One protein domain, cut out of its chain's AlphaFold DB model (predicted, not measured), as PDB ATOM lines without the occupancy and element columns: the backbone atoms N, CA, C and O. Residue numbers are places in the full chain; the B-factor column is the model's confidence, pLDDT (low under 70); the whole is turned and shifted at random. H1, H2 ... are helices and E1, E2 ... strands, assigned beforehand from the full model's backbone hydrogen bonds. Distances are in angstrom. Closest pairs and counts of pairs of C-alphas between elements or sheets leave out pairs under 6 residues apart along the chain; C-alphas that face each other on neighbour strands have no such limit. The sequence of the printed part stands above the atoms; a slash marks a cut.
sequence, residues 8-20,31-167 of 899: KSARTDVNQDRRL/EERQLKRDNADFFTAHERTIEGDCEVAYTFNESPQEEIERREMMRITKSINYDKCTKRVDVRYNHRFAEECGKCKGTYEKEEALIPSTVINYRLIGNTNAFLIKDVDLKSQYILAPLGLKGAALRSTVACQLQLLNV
ATOM      1  N   LYS A   8    -151.495 131.676 174.697       50.41
ATOM      2  CA  LYS A   8    -152.205 131.576 175.989       50.41
ATOM      3  C   LYS A   8    -153.693 131.239 175.845       50.41
ATOM      4  O   LYS A   8    -154.247 130.704 176.797       50.41
ATOM      5  N   SER A   9    -154.303 131.436 174.672       45.12
ATOM      6  CA  SER A   9    -155.678 130.977 174.418       45.12
ATOM      7  C   SER A   9    -155.802 129.447 174.410       45.12
ATOM      8  O   SER A   9    -156.890 128.910 174.578       45.12
ATOM      9  N   ALA A  10    -154.689 128.716 174.248       43.94
ATOM     10  CA  ALA A  10    -154.733 127.278 173.999       43.94
ATOM     11  C   ALA A  10    -154.673 126.385 175.254       43.94
ATOM     12  O   ALA A  10    -154.990 125.200 175.148       43.94
ATOM     13  N   ARG A  11    -154.230 126.864 176.429       43.25
ATOM     14  CA  ARG A  11    -153.980 125.987 177.596       43.25
ATOM     15  C   ARG A  11    -153.916 126.754 178.926       43.25
ATOM     16  O   ARG A  11    -152.821 127.170 179.274       43.25
ATOM     17  N   THR A  12    -155.003 126.819 179.706       36.66
ATOM     18  CA  THR A  12    -154.906 126.752 181.191       36.66
ATOM     19  C   THR A  12    -156.230 126.482 181.920       36.66
ATOM     20  O   THR A  12    -156.226 125.620 182.795       36.66
ATOM     21  N   ASP A  13    -157.363 127.090 181.557       39.09
ATOM     22  CA  ASP A  13    -158.568 127.005 182.421       39.09
ATOM     23  C   ASP A  13    -159.349 125.685 182.311       39.09
ATOM     24  O   ASP A  13    -159.948 125.214 183.278       39.09
ATOM     25  N   VAL A  14    -159.248 124.993 181.174       40.06
ATOM     26  CA  VAL A  14    -160.009 123.755 180.925       40.06
ATOM     27  C   VAL A  14    -159.577 122.600 181.838       40.06
ATOM     28  O   VAL A  14    -160.390 121.753 182.189       40.06
ATOM     29  N   ASN A  15    -158.313 122.540 182.271       40.16
ATOM     30  CA  ASN A  15    -157.833 121.422 183.097       40.16
ATOM     31  C   ASN A  15    -158.139 121.581 184.594       40.16
ATOM     32  O   ASN A  15    -158.108 120.580 185.316       40.16
ATOM     33  N   GLN A  16    -158.427 122.798 185.063       40.50
ATOM     34  CA  GLN A  16    -158.759 123.054 186.465       40.50
ATOM     35  C   GLN A  16    -160.247 122.787 186.733       40.50
ATOM     36  O   GLN A  16    -160.571 122.111 187.710       40.50
ATOM     37  N   ASP A  17    -161.132 123.168 185.806       41.47
ATOM     38  CA  ASP A  17    -162.576 122.898 185.913       41.47
ATOM     39  C   ASP A  17    -162.917 121.411 185.687       41.47
ATOM     40  O   ASP A  17    -163.804 120.846 186.332       41.47
ATOM     41  N   ARG A  18    -162.126 120.705 184.865       44.09
ATOM     42  CA  ARG A  18    -162.285 119.258 184.614       44.09
ATOM     43  C   ARG A  18    -161.974 118.378 185.833       44.09
ATOM     44  O   ARG A  18    -162.333 117.202 185.838       44.09
ATOM     45  N   ARG A  19    -161.298 118.917 186.858       43.44
ATOM     46  CA  ARG A  19    -161.040 118.224 188.137       43.44
ATOM     47  C   ARG A  19    -162.110 118.484 189.201       43.44
ATOM     48  O   ARG A  19    -162.178 117.706 190.143       43.44
ATOM     49  N   LEU A  20    -162.936 119.522 189.048       43.19
ATOM     50  CA  LEU A  20    -163.967 119.904 190.023       43.19
ATOM     51  C   LEU A  20    -165.378 119.421 189.661       43.19
ATOM     52  O   LEU A  20    -166.250 119.429 190.521       43.19
ATOM     53  N   GLU A  31    -174.387 123.683 173.787       47.25
ATOM     54  CA  GLU A  31    -174.042 124.690 174.801       47.25
ATOM     55  C   GLU A  31    -172.562 124.608 175.189       47.25
ATOM     56  O   GLU A  31    -171.896 125.633 175.334       47.25
ATOM     57  N   GLU A  32    -171.996 123.398 175.262       42.66
ATOM     58  CA  GLU A  32    -170.565 123.213 175.517       42.66
ATOM     59  C   GLU A  32    -169.708 123.730 174.346       42.66
ATOM     60  O   GLU A  32    -168.635 124.289 174.566       42.66
ATOM     61  N   ARG A  33    -170.169 123.593 173.092       46.69
ATOM     62  CA  ARG A  33    -169.506 124.177 171.910       46.69
ATOM     63  C   ARG A  33    -169.631 125.697 171.865       46.69
ATOM     64  O   ARG A  33    -168.676 126.337 171.432       46.69
ATOM     65  N   GLN A  34    -170.749 126.266 172.314       43.34
ATOM     66  CA  GLN A  34    -170.939 127.717 172.414       43.34
ATOM     67  C   GLN A  34    -170.063 128.323 173.517       43.34
ATOM     68  O   GLN A  34    -169.275 129.213 173.226       43.34
ATOM     69  N   LEU A  35    -170.055 127.747 174.724       38.94
ATOM     70  CA  LEU A  35    -169.143 128.135 175.810       38.94
ATOM     71  C   LEU A  35    -167.660 127.908 175.463       38.94
ATOM     72  O   LEU A  35    -166.805 128.688 175.880       38.94
ATOM     73  N   LYS A  36    -167.325 126.863 174.686       42.66
ATOM     74  CA  LYS A  36    -165.965 126.643 174.148       42.66
ATOM     75  C   LYS A  36    -165.578 127.674 173.082       42.66
ATOM     76  O   LYS A  36    -164.397 127.991 173.003       42.66
ATOM     77  N   ARG A  37    -166.526 128.178 172.281       47.38
ATOM     78  CA  ARG A  37    -166.306 129.266 171.306       47.38
ATOM     79  C   ARG A  37    -166.149 130.615 172.007       47.38
ATOM     80  O   ARG A  37    -165.142 131.280 171.803       47.38
ATOM     81  N   ASP A  38    -167.056 130.940 172.923       43.53
ATOM     82  CA  ASP A  38    -167.046 132.205 173.665       43.53
ATOM     83  C   ASP A  38    -165.786 132.354 174.544       43.53
ATOM     84  O   ASP A  38    -165.225 133.446 174.648       43.53
ATOM     85  N   ASN A  39    -165.274 131.253 175.116       47.09
ATOM     86  CA  ASN A  39    -163.990 131.231 175.837       47.09
ATOM     87  C   ASN A  39    -162.751 131.134 174.921       47.09
ATOM     88  O   ASN A  39    -161.637 131.369 175.389       47.09
ATOM     89  N   ALA A  40    -162.898 130.766 173.643       56.44
ATOM     90  CA  ALA A  40    -161.780 130.745 172.693       56.44
ATOM     91  C   ALA A  40    -161.471 132.144 172.135       56.44
ATOM     92  O   ALA A  40    -160.309 132.445 171.844       56.44
ATOM     93  N   ASP A  41    -162.487 133.007 172.047       73.81
ATOM     94  CA  ASP A  41    -162.383 134.321 171.413       73.81
ATOM     95  C   ASP A  41    -161.951 135.443 172.366       73.81
ATOM     96  O   ASP A  41    -161.568 136.519 171.904       73.81
ATOM     97  N   PHE A  42    -161.932 135.210 173.682       83.50
ATOM     98  CA  PHE A  42    -161.469 136.177 174.679       83.50
ATOM     99  C   PHE A  42    -160.586 135.533 175.750       83.50
ATOM    100  O   PHE A  42    -160.935 134.510 176.326       83.50
ATOM    101  N   PHE A  43    -159.464 136.171 176.088       85.94
ATOM    102  CA  PHE A  43    -158.662 135.775 177.249       85.94
ATOM    103  C   PHE A  43    -157.908 136.961 177.852       85.94
ATOM    104  O   PHE A  43    -157.643 137.967 177.186       85.94
ATOM    105  N   THR A  44    -157.505 136.826 179.115       88.19
ATOM    106  CA  THR A  44    -156.634 137.788 179.796       88.19
ATOM    107  C   THR A  44    -155.262 137.189 180.080       88.19
ATOM    108  O   THR A  44    -155.080 135.980 180.227       88.19
ATOM    109  N   ALA A  45    -154.247 138.043 180.128       89.00
ATOM    110  CA  ALA A  45    -152.885 137.647 180.438       89.00
ATOM    111  C   ALA A  45    -152.161 138.773 181.169       89.00
ATOM    112  O   ALA A  45    -152.336 139.939 180.841       89.00
ATOM    113  N   HIS A  46    -151.283 138.437 182.112       89.88
ATOM    114  CA  HIS A  46    -150.327 139.421 182.621       89.88
ATOM    115  C   HIS A  46    -149.188 139.593 181.619       89.88
ATOM    116  O   HIS A  46    -148.563 138.602 181.216       89.88
ATOM    117  N   GLU A  47    -148.933 140.831 181.205       90.31
ATOM    118  CA  GLU A  47    -147.907 141.167 180.227       90.31
ATOM    119  C   GLU A  47    -147.094 142.394 180.607       90.31
ATOM    120  O   GLU A  47    -147.602 143.410 181.081       90.31
ATOM    121  N   ARG A  48    -145.803 142.310 180.286       90.12
ATOM    122  CA  ARG A  48    -144.897 143.447 180.310       90.12
ATOM    123  C   ARG A  48    -145.126 144.316 179.085       90.12
ATOM    124  O   ARG A  48    -145.072 143.825 177.958       90.12
ATOM    125  N   THR A  49    -145.355 145.601 179.309       88.75
ATOM    126  CA  THR A  49    -145.520 146.634 178.283       88.75
ATOM    127  C   THR A  49    -144.549 147.787 178.546       88.75
ATOM    128  O   THR A  49    -143.879 147.821 179.576       88.75
ATOM    129  N   ILE A  50    -144.476 148.753 177.626       88.19
ATOM    130  CA  ILE A  50    -143.648 149.959 177.810       88.19
ATOM    131  C   ILE A  50    -144.109 150.768 179.034       88.19
ATOM    132  O   ILE A  50    -143.292 151.363 179.729       88.19
ATOM    133  N   GLU A  51    -145.407 150.764 179.331       87.25
ATOM    134  CA  GLU A  51    -145.992 151.557 180.419       87.25
ATOM    135  C   GLU A  51    -145.967 150.842 181.777       87.25
ATOM    136  O   GLU A  51    -146.193 151.472 182.816       87.25
ATOM    137  N   GLY A  52    -145.684 149.537 181.784       88.50
ATOM    138  CA  GLY A  52    -145.668 148.723 182.993       88.50
ATOM    139  C   GLY A  52    -146.019 147.252 182.774       88.50
ATOM    140  O   GLY A  52    -146.315 146.817 181.659       88.50
ATOM    141  N   ASP A  53    -145.999 146.506 183.874       90.75
ATOM    142  CA  ASP A  53    -146.425 145.109 183.966       90.75
ATOM    143  C   ASP A  53    -147.907 145.078 184.380       90.75
ATOM    144  O   ASP A  53    -148.233 145.363 185.537       90.75
ATOM    145  N   CYS A  54    -148.801 144.777 183.432       90.81
ATOM    146  CA  CYS A  54    -150.254 144.925 183.582       90.81
ATOM    147  C   CYS A  54    -151.038 143.721 183.047       90.81
ATOM    148  O   CYS A  54    -150.575 143.013 182.148       90.81
ATOM    149  N   GLU A  55    -152.257 143.530 183.555       92.31
ATOM    150  CA  GLU A  55    -153.245 142.645 182.935       92.31
ATOM    151  C   GLU A  55    -153.643 143.224 181.567       92.31
ATOM    152  O   GLU A  55    -153.971 144.405 181.430       92.31
ATOM    153  N   VAL A  56    -153.598 142.394 180.532       91.81
ATOM    154  CA  VAL A  56    -154.053 142.721 179.182       91.81
ATOM    155  C   VAL A  56    -155.149 141.755 178.773       91.81
ATOM    156  O   VAL A  56    -155.110 140.577 179.128       91.81
ATOM    157  N   ALA A  57    -156.119 142.254 178.019       91.88
ATOM    158  CA  ALA A  57    -157.204 141.458 177.473       91.88
ATOM    159  C   ALA A  57    -157.070 141.374 175.953       91.88
ATOM    160  O   ALA A  57    -156.729 142.362 175.296       91.88
ATOM    161  N   TYR A  58    -157.335 140.191 175.413       90.31
ATOM    162  CA  TYR A  58    -157.308 139.898 173.989       90.31
ATOM    163  C   TYR A  58    -158.686 139.452 173.518       90.31
ATOM    164  O   TYR A  58    -159.357 138.696 174.216       90.31
ATOM    165  N   THR A  59    -159.069 139.893 172.324       89.69
ATOM    166  CA  THR A  59    -160.290 139.465 171.636       89.69
ATOM    167  C   THR A  59    -159.970 139.103 170.192       89.69
ATOM    168  O   THR A  59    -159.305 139.877 169.495       89.69
ATOM    169  N   PHE A  60    -160.434 137.942 169.742       84.31
ATOM    170  CA  PHE A  60    -160.394 137.526 168.345       84.31
ATOM    171  C   PHE A  60    -161.674 138.001 167.655       84.31
ATOM    172  O   PHE A  60    -162.775 137.742 168.127       84.31
ATOM    173  N   ASN A  61    -161.530 138.736 166.553       74.69
ATOM    174  CA  ASN A  61    -162.671 139.240 165.792       74.69
ATOM    175  C   ASN A  61    -162.799 138.436 164.493       74.69
ATOM    176  O   ASN A  61    -161.982 138.610 163.582       74.69
ATOM    177  N   GLU A  62    -163.831 137.603 164.375       63.34
ATOM    178  CA  GLU A  62    -164.212 136.986 163.101       63.34
ATOM    179  C   GLU A  62    -164.955 138.021 162.234       63.34
ATOM    180  O   GLU A  62    -165.889 138.684 162.687       63.34
ATOM    181  N   SER A  63    -164.528 138.228 160.982       51.38
ATOM    182  CA  SER A  63    -165.235 139.124 160.056       51.38
ATOM    183  C   SER A  63    -166.331 138.358 159.302       51.38
ATOM    184  O   SER A  63    -165.977 137.415 158.595       51.38
ATOM    185  N   PRO A  64    -167.614 138.773 159.334       50.06
ATOM    186  CA  PRO A  64    -168.696 137.988 158.731       50.06
ATOM    187  C   PRO A  64    -168.794 137.985 157.189       50.06
ATOM    188  O   PRO A  64    -169.777 137.459 156.683       50.06
ATOM    189  N   GLN A  65    -167.879 138.598 156.415       47.09
ATOM    190  CA  GLN A  65    -168.176 138.951 155.005       47.09
ATOM    191  C   GLN A  65    -167.025 138.917 153.965       47.09
ATOM    192  O   GLN A  65    -167.138 139.556 152.924       47.09
ATOM    193  N   GLU A  66    -165.943 138.153 154.142       43.34
ATOM    194  CA  GLU A  66    -164.930 137.970 153.070       43.34
ATOM    195  C   GLU A  66    -164.714 136.479 152.766       43.34
ATOM    196  O   GLU A  66    -163.679 135.894 153.076       43.34
ATOM    197  N   GLU A  67    -165.732 135.835 152.192       46.28
ATOM    198  CA  GLU A  67    -165.841 134.372 152.161       46.28
ATOM    199  C   GLU A  67    -165.028 133.638 151.076       46.28
ATOM    200  O   GLU A  67    -165.154 132.423 150.986       46.28
ATOM    201  N   ILE A  68    -164.180 134.277 150.250       47.19
ATOM    202  CA  ILE A  68    -163.539 133.535 149.132       47.19
ATOM    203  C   ILE A  68    -162.010 133.715 148.973       47.19
ATOM    204  O   ILE A  68    -161.385 132.830 148.401       47.19
ATOM    205  N   GLU A  69    -161.336 134.713 149.574       43.62
ATOM    206  CA  GLU A  69    -159.875 134.894 149.340       43.62
ATOM    207  C   GLU A  69    -158.940 134.981 150.568       43.62
ATOM    208  O   GLU A  69    -157.732 135.118 150.388       43.62
ATOM    209  N   ARG A  70    -159.399 134.877 151.829       51.22
ATOM    210  CA  ARG A  70    -158.498 135.087 152.994       51.22
ATOM    211  C   ARG A  70    -158.718 134.153 154.188       51.22
ATOM    212  O   ARG A  70    -158.867 134.612 155.315       51.22
ATOM    213  N   ARG A  71    -158.617 132.834 153.983       52.22
ATOM    214  CA  ARG A  71    -158.580 131.848 155.093       52.22
ATOM    215  C   ARG A  71    -157.362 131.973 156.032       52.22
ATOM    216  O   ARG A  71    -157.303 131.268 157.029       52.22
ATOM    217  N   GLU A  72    -156.419 132.873 155.752       64.94
ATOM    218  CA  GLU A  72    -155.193 133.064 156.542       64.94
ATOM    219  C   GLU A  72    -155.135 134.395 157.311       64.94
ATOM    220  O   GLU A  72    -154.100 134.710 157.889       64.94
ATOM    221  N   MET A  73    -156.194 135.217 157.313       73.44
ATOM    222  CA  MET A  73    -156.152 136.535 157.961       73.44
ATOM    223  C   MET A  73    -156.881 136.544 159.310       73.44
ATOM    224  O   MET A  73    -158.095 136.388 159.358       73.44
ATOM    225  N   MET A  74    -156.156 136.811 160.400       81.31
ATOM    226  CA  MET A  74    -156.729 136.941 161.748       81.31
ATOM    227  C   MET A  74    -156.743 138.403 162.202       81.31
ATOM    228  O   MET A  74    -155.766 139.135 162.013       81.31
ATOM    229  N   ARG A  75    -157.834 138.826 162.846       87.25
ATOM    230  CA  ARG A  75    -157.947 140.143 163.484       87.25
ATOM    231  C   ARG A  75    -157.980 139.977 164.994       87.25
ATOM    232  O   ARG A  75    -158.830 139.266 165.519       87.25
ATOM    233  N   ILE A  76    -157.060 140.647 165.677       89.50
ATOM    234  CA  ILE A  76    -156.940 140.572 167.134       89.50
ATOM    235  C   ILE A  76    -156.975 141.979 167.710       89.50
ATOM    236  O   ILE A  76    -156.223 142.850 167.278       89.50
ATOM    237  N   THR A  77    -157.808 142.188 168.720       91.75
ATOM    238  CA  THR A  77    -157.824 143.410 169.520       91.75
ATOM    239  C   THR A  77    -157.198 143.130 170.879       91.75
ATOM    240  O   THR A  77    -157.532 142.155 171.540       91.75
ATOM    241  N   LYS A  78    -156.280 143.999 171.298       92.25
ATOM    242  CA  LYS A  78    -155.641 143.995 172.612       92.25
ATOM    243  C   LYS A  78    -156.005 145.269 173.357       92.25
ATOM    244  O   LYS A  78    -155.855 146.362 172.811       92.25
ATOM    245  N   SER A  79    -156.393 145.149 174.617       92.56
ATOM    246  CA  SER A  79    -156.554 146.279 175.530       92.56
ATOM    247  C   SER A  79    -155.704 146.087 176.785       92.56
ATOM    248  O   SER A  79    -155.372 144.965 177.170       92.56
ATOM    249  N   ILE A  80    -155.292 147.197 177.397       90.06
ATOM    250  CA  ILE A  80    -154.493 147.190 178.629       90.06
ATOM    251  C   ILE A  80    -155.387 147.614 179.790       90.06
ATOM    252  O   ILE A  80    -155.990 148.689 179.746       90.06
ATOM    253  N   ASN A  81    -155.444 146.786 180.832       88.50
ATOM    254  CA  ASN A  81    -156.144 147.090 182.069       88.50
ATOM    255  C   ASN A  81    -155.190 147.782 183.056       88.50
ATOM    256  O   ASN A  81    -154.468 147.135 183.817       88.50
ATOM    257  N   TYR A  82    -155.183 149.118 183.039       84.94
ATOM    258  CA  TYR A  82    -154.316 149.923 183.908       84.94
ATOM    259  C   TYR A  82    -154.681 149.864 185.395       84.94
ATOM    260  O   TYR A  82    -153.863 150.264 186.224       84.94
ATOM    261  N   ASP A  83    -155.873 149.363 185.726       80.88
ATOM    262  CA  ASP A  83    -156.347 149.241 187.107       80.88
ATOM    263  C   ASP A  83    -155.770 147.980 187.780       80.88
ATOM    264  O   ASP A  83    -155.774 147.853 189.002       80.88
ATOM    265  N   LYS A  84    -155.208 147.060 186.984       86.06
ATOM    266  CA  LYS A  84    -154.547 145.834 187.442       86.06
ATOM    267  C   LYS A  84    -153.115 145.747 186.918       86.06
ATOM    268  O   LYS A  84    -152.770 144.891 186.101       86.06
ATOM    269  N   CYS A  85    -152.261 146.631 187.419       86.38
ATOM    270  CA  CYS A  85    -150.827 146.602 187.145       86.38
ATOM    271  C   CYS A  85    -150.023 146.297 188.408       86.38
ATOM    272  O   CYS A  85    -150.288 146.853 189.469       86.38
ATOM    273  N   THR A  86    -149.000 145.452 188.280       87.12
ATOM    274  CA  THR A  86    -148.058 145.152 189.372       87.12
ATOM    275  C   THR A  86    -146.954 146.198 189.472       87.12
ATOM    276  O   THR A  86    -146.475 146.491 190.562       87.12
ATOM    277  N   LYS A  87    -146.538 146.770 188.335       84.31
ATOM    278  CA  LYS A  87    -145.546 147.850 188.263       84.31
ATOM    279  C   LYS A  87    -145.929 148.804 187.141       84.31
ATOM    280  O   LYS A  87    -146.182 148.351 186.029       84.31
ATOM    281  N   ARG A  88    -145.922 150.111 187.404       84.69
ATOM    282  CA  ARG A  88    -146.087 151.157 186.384       84.69
ATOM    283  C   ARG A  88    -144.972 152.178 186.498       84.69
ATOM    284  O   ARG A  88    -144.450 152.407 187.585       84.69
ATOM    285  N   VAL A  89    -144.616 152.778 185.366       83.94
ATOM    286  CA  VAL A  89    -143.687 153.911 185.348       83.94
ATOM    287  C   VAL A  89    -144.497 155.188 185.446       83.94
ATOM    288  O   VAL A  89    -144.900 155.778 184.444       83.94
ATOM    289  N   ASP A  90    -144.763 155.546 186.688       85.06
ATOM    290  CA  ASP A  90    -145.538 156.695 187.117       85.06
ATOM    291  C   ASP A  90    -144.697 157.372 188.201       85.06
ATOM    292  O   ASP A  90    -144.283 156.692 189.131       85.06
ATOM    293  N   VAL A  91    -144.346 158.646 188.031       90.31
ATOM    294  CA  VAL A  91    -143.544 159.428 188.984       90.31
ATOM    295  C   VAL A  91    -144.361 160.624 189.441       90.31
ATOM    296  O   VAL A  91    -144.831 161.393 188.601       90.31
ATOM    297  N   ARG A  92    -144.462 160.817 190.759       90.44
ATOM    298  CA  ARG A  92    -145.295 161.828 191.419       90.44
ATOM    299  C   ARG A  92    -144.467 162.633 192.415       90.44
ATOM    300  O   ARG A  92    -143.954 162.080 193.381       90.44
ATOM    301  N   TYR A  93    -144.385 163.945 192.210       91.75
ATOM    302  CA  TYR A  93    -143.752 164.874 193.150       91.75
ATOM    303  C   TYR A  93    -144.798 165.762 193.819       91.75
ATOM    304  O   TYR A  93    -145.688 166.298 193.144       91.75
ATOM    305  N   ASN A  94    -144.651 165.953 195.133       90.38
ATOM    306  CA  ASN A  94    -145.440 166.861 195.968       90.38
ATOM    307  C   ASN A  94    -146.955 166.548 196.035       90.38
ATOM    308  O   ASN A  94    -147.783 167.416 196.324       90.38
ATOM    309  N   HIS A  95    -147.323 165.293 195.777       87.56
ATOM    310  CA  HIS A  95    -148.662 164.733 195.969       87.56
ATOM    311  C   HIS A  95    -148.942 164.379 197.443       87.56
ATOM    312  O   HIS A  95    -150.091 164.136 197.815       87.56
ATOM    313  N   ARG A  96    -147.922 164.442 198.310       87.81
ATOM    314  CA  ARG A  96    -147.981 164.188 199.761       87.81
ATOM    315  C   ARG A  96    -149.009 164.976 200.580       87.81
ATOM    316  O   ARG A  96    -149.302 164.590 201.706       87.81
ATOM    317  N   PHE A  97    -149.555 166.073 200.055       86.12
ATOM    318  CA  PHE A  97    -150.548 166.901 200.757       86.12
ATOM    319  C   PHE A  97    -152.002 166.443 200.557       86.12
ATOM    320  O   PHE A  97    -152.916 167.083 201.075       86.12
ATOM    321  N   ALA A  98    -152.229 165.375 199.790       82.44
ATOM    322  CA  ALA A  98    -153.547 164.793 199.564       82.44
ATOM    323  C   ALA A  98    -153.740 163.499 200.369       82.44
ATOM    324  O   ALA A  98    -152.878 162.620 200.365       82.44
ATOM    325  N   GLU A  99    -154.904 163.342 200.994       78.00
ATOM    326  CA  GLU A  99    -155.334 162.110 201.652       78.00
ATOM    327  C   GLU A  99    -155.988 161.124 200.669       78.00
ATOM    328  O   GLU A  99    -156.340 161.454 199.528       78.00
ATOM    329  N   GLU A 100    -156.122 159.870 201.093       68.56
ATOM    330  CA  GLU A 100    -156.869 158.845 200.366       68.56
ATOM    331  C   GLU A 100    -158.380 158.967 200.600       68.56
ATOM    332  O   GLU A 100    -158.849 159.059 201.731       68.56
ATOM    333  N   CYS A 101    -159.155 158.924 199.512       70.19
ATOM    334  CA  CYS A 101    -160.614 158.889 199.547       70.19
ATOM    335  C   CYS A 101    -161.111 157.508 199.091       70.19
ATOM    336  O   CYS A 101    -161.158 157.219 197.895       70.19
ATOM    337  N   GLY A 102    -161.523 156.658 200.037       57.03
ATOM    338  CA  GLY A 102    -161.930 155.270 199.772       57.03
ATOM    339  C   GLY A 102    -163.277 155.065 199.051       57.03
ATOM    340  O   GLY A 102    -163.517 153.967 198.565       57.03
ATOM    341  N   LYS A 103    -164.153 156.081 198.945       53.44
ATOM    342  CA  LYS A 103    -165.460 156.013 198.230       53.44
ATOM    343  C   LYS A 103    -165.566 156.924 196.997       53.44
ATOM    344  O   LYS A 103    -166.478 156.731 196.196       53.44
ATOM    345  N   CYS A 104    -164.584 157.799 196.748       53.81
ATOM    346  CA  CYS A 104    -164.344 158.368 195.407       53.81
ATOM    347  C   CYS A 104    -164.090 157.255 194.364       53.81
ATOM    348  O   CYS A 104    -164.134 157.476 193.154       53.81
ATOM    349  N   LYS A 105    -163.899 156.041 194.883       46.81
ATOM    350  CA  LYS A 105    -163.737 154.774 194.212       46.81
ATOM    351  C   LYS A 105    -164.950 154.266 193.409       46.81
ATOM    352  O   LYS A 105    -164.845 153.542 192.435       46.81
ATOM    353  N   GLY A 106    -166.155 154.719 193.737       41.03
ATOM    354  CA  GLY A 106    -167.363 154.081 193.205       41.03
ATOM    355  C   GLY A 106    -167.839 154.478 191.802       41.03
ATOM    356  O   GLY A 106    -168.809 153.883 191.351       41.03
ATOM    357  N   THR A 107    -167.293 155.497 191.125       41.00
ATOM    358  CA  THR A 107    -167.888 155.937 189.831       41.00
ATOM    359  C   THR A 107    -166.973 156.720 188.882       41.00
ATOM    360  O   THR A 107    -167.283 156.778 187.698       41.00
ATOM    361  N   TYR A 108    -165.843 157.273 189.341       38.88
ATOM    362  CA  TYR A 108    -164.846 157.953 188.489       38.88
ATOM    363  C   TYR A 108    -163.435 157.793 189.052       38.88
ATOM    364  O   TYR A 108    -162.701 158.749 189.300       38.88
ATOM    365  N   GLU A 109    -163.087 156.548 189.320       38.78
ATOM    366  CA  GLU A 109    -161.932 156.208 190.117       38.78
ATOM    367  C   GLU A 109    -160.680 156.027 189.271       38.78
ATOM    368  O   GLU A 109    -160.329 154.921 188.875       38.78
ATOM    369  N   LYS A 110    -159.980 157.132 189.032       50.53
ATOM    370  CA  LYS A 110    -158.536 157.088 188.839       50.53
ATOM    371  C   LYS A 110    -157.927 158.199 189.663       50.53
ATOM    372  O   LYS A 110    -158.407 159.335 189.622       50.53
ATOM    373  N   GLU A 111    -156.932 157.837 190.465       51.22
ATOM    374  CA  GLU A 111    -156.139 158.784 191.241       51.22
ATOM    375  C   GLU A 111    -155.808 159.995 190.348       51.22
ATOM    376  O   GLU A 111    -155.403 159.835 189.198       51.22
ATOM    377  N   GLU A 112    -156.067 161.209 190.850       55.56
ATOM    378  CA  GLU A 112    -155.701 162.475 190.186       55.56
ATOM    379  C   GLU A 112    -156.540 162.866 188.954       55.56
ATOM    380  O   GLU A 112    -156.160 163.758 188.194       55.56
ATOM    381  N   ALA A 113    -157.704 162.233 188.761       63.84
ATOM    382  CA  ALA A 113    -158.599 162.476 187.628       63.84
ATOM    383  C   ALA A 113    -157.967 162.180 186.254       63.84
ATOM    384  O   ALA A 113    -158.371 162.755 185.238       63.84
ATOM    385  N   LEU A 114    -156.985 161.277 186.218       73.19
ATOM    386  CA  LEU A 114    -156.286 160.858 185.011       73.19
ATOM    387  C   LEU A 114    -156.770 159.488 184.529       73.19
ATOM    388  O   LEU A 114    -156.613 158.482 185.209       73.19
ATOM    389  N   ILE A 115    -157.249 159.411 183.290       77.81
ATOM    390  CA  ILE A 115    -157.796 158.191 182.705       77.81
ATOM    391  C   ILE A 115    -156.999 157.759 181.472       77.81
ATOM    392  O   ILE A 115    -157.267 158.262 180.377       77.81
ATOM    393  N   PRO A 116    -156.042 156.815 181.619       85.19
ATOM    394  CA  PRO A 116    -155.419 156.142 180.492       85.19
ATOM    395  C   PRO A 116    -156.335 155.044 179.943       85.19
ATOM    396  O   PRO A 116    -157.031 154.351 180.690       85.19
ATOM    397  N   SER A 117    -156.333 154.881 178.627       89.31
ATOM    398  CA  SER A 117    -157.022 153.810 177.914       89.31
ATOM    399  C   SER A 117    -156.260 153.527 176.626       89.31
ATOM    400  O   SER A 117    -156.001 154.440 175.844       89.31
ATOM    401  N   THR A 118    -155.909 152.261 176.412       90.94
ATOM    402  CA  THR A 118    -155.149 151.814 175.244       90.94
ATOM    403  C   THR A 118    -155.842 150.646 174.579       90.94
ATOM    404  O   THR A 118    -156.206 149.676 175.243       90.94
ATOM    405  N   VAL A 119    -155.959 150.741 173.257       93.00
ATOM    406  CA  VAL A 119    -156.438 149.677 172.380       93.00
ATOM    407  C   VAL A 119    -155.454 149.518 171.227       93.00
ATOM    408  O   VAL A 119    -154.996 150.503 170.643       93.00
ATOM    409  N   ILE A 120    -155.115 148.274 170.908       92.75
ATOM    410  CA  ILE A 120    -154.205 147.913 169.826       92.75
ATOM    411  C   ILE A 120    -154.892 146.863 168.965       92.75
ATOM    412  O   ILE A 120    -155.259 145.802 169.460       92.75
ATOM    413  N   ASN A 121    -155.055 147.155 167.683       93.50
ATOM    414  CA  ASN A 121    -155.622 146.231 166.714       93.50
ATOM    415  C   ASN A 121    -154.506 145.655 165.849       93.50
ATOM    416  O   ASN A 121    -153.661 146.393 165.348       93.50
ATOM    417  N   TYR A 122    -154.525 144.344 165.656       91.56
ATOM    418  CA  TYR A 122    -153.568 143.602 164.853       91.56
ATOM    419  C   TYR A 122    -154.291 142.931 163.688       91.56
ATOM    420  O   TYR A 122    -155.337 142.306 163.879       91.56
ATOM    421  N   ARG A 123    -153.703 143.014 162.493       90.31
ATOM    422  CA  ARG A 123    -154.031 142.153 161.353       90.31
ATOM    423  C   ARG A 123    -152.870 141.206 161.130       90.31
ATOM    424  O   ARG A 123    -151.753 141.651 160.868       90.31
ATOM    425  N   LEU A 124    -153.134 139.917 161.253       87.69
ATOM    426  CA  LEU A 124    -152.135 138.865 161.144       87.69
ATOM    427  C   LEU A 124    -152.395 138.020 159.901       87.69
ATOM    428  O   LEU A 124    -153.551 137.823 159.537       87.69
ATOM    429  N   ILE A 125    -151.329 137.518 159.284       85.44
ATOM    430  CA  ILE A 125    -151.368 136.513 158.215       85.44
ATOM    431  C   ILE A 125    -150.772 135.216 158.776       85.44
ATOM    432  O   ILE A 125    -149.694 135.260 159.367       85.44
ATOM    433  N   GLY A 126    -151.449 134.082 158.610       80.19
ATOM    434  CA  GLY A 126    -151.004 132.763 159.068       80.19
ATOM    435  C   GLY A 126    -151.935 132.153 160.118       80.19
ATOM    436  O   GLY A 126    -153.151 132.309 160.048       80.19
ATOM    437  N   ASN A 127    -151.369 131.441 161.097       75.00
ATOM    438  CA  ASN A 127    -152.116 130.724 162.139       75.00
ATOM    439  C   ASN A 127    -151.584 131.025 163.557       75.00
ATOM    440  O   ASN A 127    -150.623 131.768 163.737       75.00
ATOM    441  N   THR A 128    -152.201 130.448 164.593       71.25
ATOM    442  CA  THR A 128    -151.856 130.711 166.006       71.25
ATOM    443  C   THR A 128    -150.437 130.282 166.411       71.25
ATOM    444  O   THR A 128    -149.912 130.766 167.418       71.25
ATOM    445  N   ASN A 129    -149.793 129.405 165.631       72.00
ATOM    446  CA  ASN A 129    -148.445 128.897 165.888       72.00
ATOM    447  C   ASN A 129    -147.360 129.662 165.119       72.00
ATOM    448  O   ASN A 129    -146.272 129.863 165.660       72.00
ATOM    449  N   ALA A 130    -147.658 130.082 163.890       79.50
ATOM    450  CA  ALA A 130    -146.770 130.839 163.019       79.50
ATOM    451  C   ALA A 130    -147.582 131.905 162.273       79.50
ATOM    452  O   ALA A 130    -148.455 131.589 161.463       79.50
ATOM    453  N   PHE A 131    -147.288 133.170 162.562       84.69
ATOM    454  CA  PHE A 131    -147.993 134.310 161.993       84.69
ATOM    455  C   PHE A 131    -147.039 135.460 161.691       84.69
ATOM    456  O   PHE A 131    -146.026 135.654 162.367       84.69
ATOM    457  N   LEU A 132    -147.421 136.263 160.704       86.31
ATOM    458  CA  LEU A 132    -146.810 137.540 160.370       86.31
ATOM    459  C   LEU A 132    -147.768 138.668 160.739       86.31
ATOM    460  O   LEU A 132    -148.963 138.608 160.452       86.31
ATOM    461  N   ILE A 133    -147.245 139.717 161.366       89.31
ATOM    462  CA  ILE A 133    -148.019 140.922 161.666       89.31
ATOM    463  C   ILE A 133    -148.045 141.786 160.401       89.31
ATOM    464  O   ILE A 133    -147.028 142.374 160.044       89.31
ATOM    465  N   LYS A 134    -149.199 141.857 159.728       89.50
ATOM    466  CA  LYS A 134    -149.397 142.668 158.519       89.50
ATOM    467  C   LYS A 134    -149.599 144.139 158.857       89.50
ATOM    468  O   LYS A 134    -148.909 144.993 158.315       89.50
ATOM    469  N   ASP A 135    -150.545 144.425 159.746       92.12
ATOM    470  CA  ASP A 135    -150.876 145.786 160.163       92.12
ATOM    471  C   ASP A 135    -151.047 145.845 161.685       92.12
ATOM    472  O   ASP A 135    -151.602 144.923 162.294       92.12
ATOM    473  N   VAL A 136    -150.610 146.945 162.294       93.06
ATOM    474  CA  VAL A 136    -150.906 147.295 163.688       93.06
ATOM    475  C   VAL A 136    -151.462 148.705 163.734       93.06
ATOM    476  O   VAL A 136    -150.782 149.645 163.328       93.06
ATOM    477  N   ASP A 137    -152.657 148.844 164.291       94.06
ATOM    478  CA  ASP A 137    -153.316 150.120 164.537       94.06
ATOM    479  C   ASP A 137    -153.439 150.322 166.053       94.06
ATOM    480  O   ASP A 137    -154.257 149.690 166.727       94.06
ATOM    481  N   LEU A 138    -152.600 151.193 166.612       92.44
ATOM    482  CA  LEU A 138    -152.572 151.521 168.034       92.44
ATOM    483  C   LEU A 138    -153.249 152.864 168.284       92.44
ATOM    484  O   LEU A 138    -152.923 153.866 167.643       92.44
ATOM    485  N   LYS A 139    -154.126 152.903 169.291       93.56
ATOM    486  CA  LYS A 139    -154.737 154.133 169.792       93.56
ATOM    487  C   LYS A 139    -154.766 154.135 171.315       93.56
ATOM    488  O   LYS A 139    -155.432 153.316 171.944       93.56
ATOM    489  N   SER A 140    -154.097 155.121 171.893       91.44
ATOM    490  CA  SER A 140    -154.106 155.389 173.327       91.44
ATOM    491  C   SER A 140    -154.630 156.783 173.612       91.44
ATOM    492  O   SER A 140    -154.342 157.734 172.887       91.44
ATOM    493  N   GLN A 141    -155.386 156.918 174.690       90.19
ATOM    494  CA  GLN A 141    -155.912 158.181 175.179       90.19
ATOM    495  C   GLN A 141    -155.584 158.340 176.659       90.19
ATOM    496  O   GLN A 141    -155.730 157.400 177.434       90.19
ATOM    497  N   TYR A 142    -155.175 159.545 177.032       87.38
ATOM    498  CA  TYR A 142    -154.895 159.952 178.403       87.38
ATOM    499  C   TYR A 142    -155.741 161.192 178.661       87.38
ATOM    500  O   TYR A 142    -155.551 162.223 178.010       87.38
ATOM    501  N   ILE A 143    -156.736 161.065 179.531       83.00
ATOM    502  CA  ILE A 143    -157.708 162.125 179.806       83.00
ATOM    503  C   ILE A 143    -157.467 162.633 181.219       83.00
ATOM    504  O   ILE A 143    -157.679 161.887 182.164       83.00
ATOM    505  N   LEU A 144    -157.062 163.889 181.366       79.75
ATOM    506  CA  LEU A 144    -157.041 164.584 182.650       79.75
ATOM    507  C   LEU A 144    -158.339 165.386 182.791       79.75
ATOM    508  O   LEU A 144    -158.585 166.290 181.995       79.75
ATOM    509  N   ALA A 145    -159.155 165.070 183.793       76.62
ATOM    510  CA  ALA A 145    -160.495 165.625 183.989       76.62
ATOM    511  C   ALA A 145    -160.645 166.303 185.369       76.62
ATOM    512  O   ALA A 145    -161.363 165.809 186.238       76.62
ATOM    513  N   PRO A 146    -159.975 167.446 185.594       65.81
ATOM    514  CA  PRO A 146    -159.850 168.088 186.905       65.81
ATOM    515  C   PRO A 146    -161.169 168.471 187.589       65.81
ATOM    516  O   PRO A 146    -161.236 168.481 188.817       65.81
ATOM    517  N   LEU A 147    -162.196 168.798 186.798       67.69
ATOM    518  CA  LEU A 147    -163.537 169.186 187.253       67.69
ATOM    519  C   LEU A 147    -164.594 168.149 186.831       67.69
ATOM    520  O   LEU A 147    -165.734 168.494 186.530       67.69
ATOM    521  N   GLY A 148    -164.184 166.884 186.716       66.00
ATOM    522  CA  GLY A 148    -165.003 165.807 186.167       66.00
ATOM    523  C   GLY A 148    -164.988 165.746 184.633       66.00
ATOM    524  O   GLY A 148    -164.575 166.676 183.941       66.00
ATOM    525  N   LEU A 149    -165.449 164.617 184.081       64.19
ATOM    526  CA  LEU A 149    -165.403 164.326 182.636       64.19
ATOM    527  C   LEU A 149    -166.265 165.257 181.773       64.19
ATOM    528  O   LEU A 149    -165.973 165.437 180.594       64.19
ATOM    529  N   LYS A 150    -167.340 165.810 182.342       63.22
ATOM    530  CA  LYS A 150    -168.252 166.736 181.652       63.22
ATOM    531  C   LYS A 150    -167.781 168.196 181.718       63.22
ATOM    532  O   LYS A 150    -168.324 169.029 181.000       63.22
ATOM    533  N   GLY A 151    -166.802 168.497 182.576       65.50
ATOM    534  CA  GLY A 151    -166.233 169.830 182.758       65.50
ATOM    535  C   GLY A 151    -165.044 170.099 181.831       65.50
ATOM    536  O   GLY A 151    -165.011 169.685 180.673       65.50
ATOM    537  N   ALA A 152    -164.035 170.806 182.343       64.44
ATOM    538  CA  ALA A 152    -162.779 171.003 181.625       64.44
ATOM    539  C   ALA A 152    -161.953 169.710 181.657       64.44
ATOM    540  O   ALA A 152    -161.581 169.263 182.739       64.44
ATOM    541  N   ALA A 153    -161.636 169.146 180.489       73.12
ATOM    542  CA  ALA A 153    -160.763 167.985 180.358       73.12
ATOM    543  C   ALA A 153    -159.666 168.227 179.311       73.12
ATOM    544  O   ALA A 153    -159.913 168.789 178.243       73.12
ATOM    545  N   LEU A 154    -158.448 167.782 179.613       79.25
ATOM    546  CA  LEU A 154    -157.326 167.751 178.681       79.25
ATOM    547  C   LEU A 154    -157.154 166.314 178.197       79.25
ATOM    548  O   LEU A 154    -156.920 165.408 178.992       79.25
ATOM    549  N   ARG A 155    -157.285 166.099 176.886       83.81
ATOM    550  CA  ARG A 155    -157.125 164.784 176.260       83.81
ATOM    551  C   ARG A 155    -155.872 164.765 175.403       83.81
ATOM    552  O   ARG A 155    -155.792 165.478 174.406       83.81
ATOM    553  N   SER A 156    -154.951 163.874 175.736       86.19
ATOM    554  CA  SER A 156    -153.811 163.530 174.890       86.19
ATOM    555  C   SER A 156    -154.101 162.207 174.197       86.19
ATOM    556  O   SER A 156    -154.430 161.222 174.853       86.19
ATOM    557  N   THR A 157    -154.014 162.184 172.868       89.31
ATOM    558  CA  THR A 157    -154.190 160.959 172.077       89.31
ATOM    559  C   THR A 157    -152.873 160.611 171.412       89.31
ATOM    560  O   THR A 157    -152.253 161.459 170.778       89.31
ATOM    561  N   VAL A 158    -152.463 159.361 171.562       88.31
ATOM    562  CA  VAL A 158    -151.296 158.782 170.912       88.31
ATOM    563  C   VAL A 158    -151.809 157.750 169.920       88.31
ATOM    564  O   VAL A 158    -152.579 156.865 170.289       88.31
ATOM    565  N   ALA A 159    -151.408 157.882 168.662       90.88
ATOM    566  CA  ALA A 159    -151.743 156.934 167.612       90.88
ATOM    567  C   ALA A 159    -150.464 156.474 166.916       90.88
ATOM    568  O   ALA A 159    -149.540 157.264 166.722       90.88
ATOM    569  N   CYS A 160    -150.410 155.198 166.557       89.12
ATOM    570  CA  CYS A 160    -149.316 154.625 165.786       89.12
ATOM    571  C   CYS A 160    -149.890 153.612 164.800       89.12
ATOM    572  O   CYS A 160    -150.753 152.817 165.169       89.12
ATOM    573  N   GLN A 161    -149.401 153.658 163.564       92.38
ATOM    574  CA  GLN A 161    -149.742 152.715 162.510       92.38
ATOM    575  C   GLN A 161    -148.450 152.061 162.026       92.38
ATOM    576  O   GLN A 161    -147.494 152.755 161.676       92.38
ATOM    577  N   LEU A 162    -148.411 150.732 162.038       92.69
ATOM    578  CA  LEU A 162    -147.292 149.940 161.538       92.69
ATOM    579  C   LEU A 162    -147.801 149.027 160.430       92.69
ATOM    580  O   LEU A 162    -148.788 148.324 160.630       92.69
ATOM    581  N   GLN A 163    -147.132 149.042 159.279       93.12
ATOM    582  CA  GLN A 163    -147.514 148.246 158.116       93.12
ATOM    583  C   GLN A 163    -146.317 147.461 157.602       93.12
ATOM    584  O   GLN A 163    -145.227 148.009 157.424       93.12
ATOM    585  N   LEU A 164    -146.532 146.174 157.359       90.19
ATOM    586  CA  LEU A 164    -145.569 145.311 156.699       90.19
ATOM    587  C   LEU A 164    -145.596 145.598 155.195       90.19
ATOM    588  O   LEU A 164    -146.597 145.338 154.531       90.19
ATOM    589  N   LEU A 165    -144.495 146.140 154.669       89.88
ATOM    590  CA  LEU A 165    -144.370 146.478 153.248       89.88
ATOM    591  C   LEU A 165    -143.800 145.323 152.419       89.88
ATOM    592  O   LEU A 165    -144.304 145.040 151.339       89.88
ATOM    593  N   ASN A 166    -142.748 144.672 152.915       86.44
ATOM    594  CA  ASN A 166    -142.099 143.552 152.243       86.44
ATOM    595  C   ASN A 166    -141.417 142.633 153.271       86.44
ATOM    596  O   ASN A 166    -140.993 143.101 154.330       86.44
ATOM    597  N   VAL A 167    -141.291 141.349 152.944       83.62
ATOM    598  CA  VAL A 167    -140.533 140.350 153.708       83.62
ATOM    599  C   VAL A 167    -139.316 139.961 152.874       83.62
ATOM    600  O   VAL A 167    -139.449 139.621 151.705       83.62
TER     601      VAL A 167
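AT A GLANCE: This is residues 8 to 20 and 31 to 167 of the 899 residues of the protein "Vitellogenin-6" of Ascaris suum (UniProt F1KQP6). The domain is one long, twisted slab of six antiparallel strands, with no named helix on either face. Beyond one end of this slab E3 runs on into E4, and a long loop, residues 94 to 113, folds back to E5; H1 and H2 lie off the sheet, and residues 15 to 20 stick out. The printed part has 150 residues, with two named helices and seven named strands in the order H1, H2, E1, E2, E3, E4, E5, E6, E7, and the sheet's order is E1, E2, E3, E5, E6, E7. The class is mostly strand, and the whole is loose, with a radius of gyration of the C-alphas of 19.7 A and spans of 60 by 49 by 27 A.

IN THESE COORDINATES: H1 is residues 14 to 17, 5.7 A long, beginning at C-alpha 14 (-160.009, 123.755, 180.925). H2 is residues 31 to 38, 10.3 A. E1, residues 42 to 49, measures 19.4 A and begins at C-alpha 42 (-161.469, 136.177, 174.679); E2, residues 52 to 61, measures 26.0 A. E3, residues 73 to 88, measures 33.5 A and bends by 83 degrees at residue 85; E4, residues 90 to 93, measures 10.3 A. E5, residues 114 to 126, measures 38.6 A, and E6, residues 131 to 144, measures 37.8 A. E7, residues 154 to 163, measures 30.0 A and ends at C-alpha 163 (-147.514, 148.246, 158.116).

HOW THE PARTS SIT: E1, E2 and E3 form a meander, each strand the antiparallel neighbour of the one before, and E5, E6 and E7 form another. In the hairpin E1 and E2, N 45 and O 56 are within hydrogen-bond range at 2.9 A. In the hairpin E2 and E3, N 57 and O 79 are 2.9 A apart. E3 and E5 are antiparallel at 148 degrees, with N 78 and O 120 at 2.8 A. In the hairpin E5 and E6, N 121 and O 137 are 2.8 A apart; in the hairpin E6 and E7, N 140 and O 158 are 2.8 A apart. E1 and E7 are the edge strands. E4 pairs with no named strand, and E3 and E4 meet only through their link. H1 and H2 are not on the sheet and are apart from each other. In H2 every O i to N i+4 pair is within hydrogen-bond range; H1 is too short for such a pair.

THE WHOLE: The two C-alphas farthest apart, those of Ile 68 and Phe 97, are 62.8 A apart. Residues 21 to 30 are not printed, and C-alphas 20 and 31 are 18.9 A apart across the cut. The links E2 to E3 and E4 to E5 are long. The mean pLDDT of the printed part is 73.3; 54 residues are under 70, among them residues 8 to 20, 31 to 40, 62 to 72 and 102 to 113.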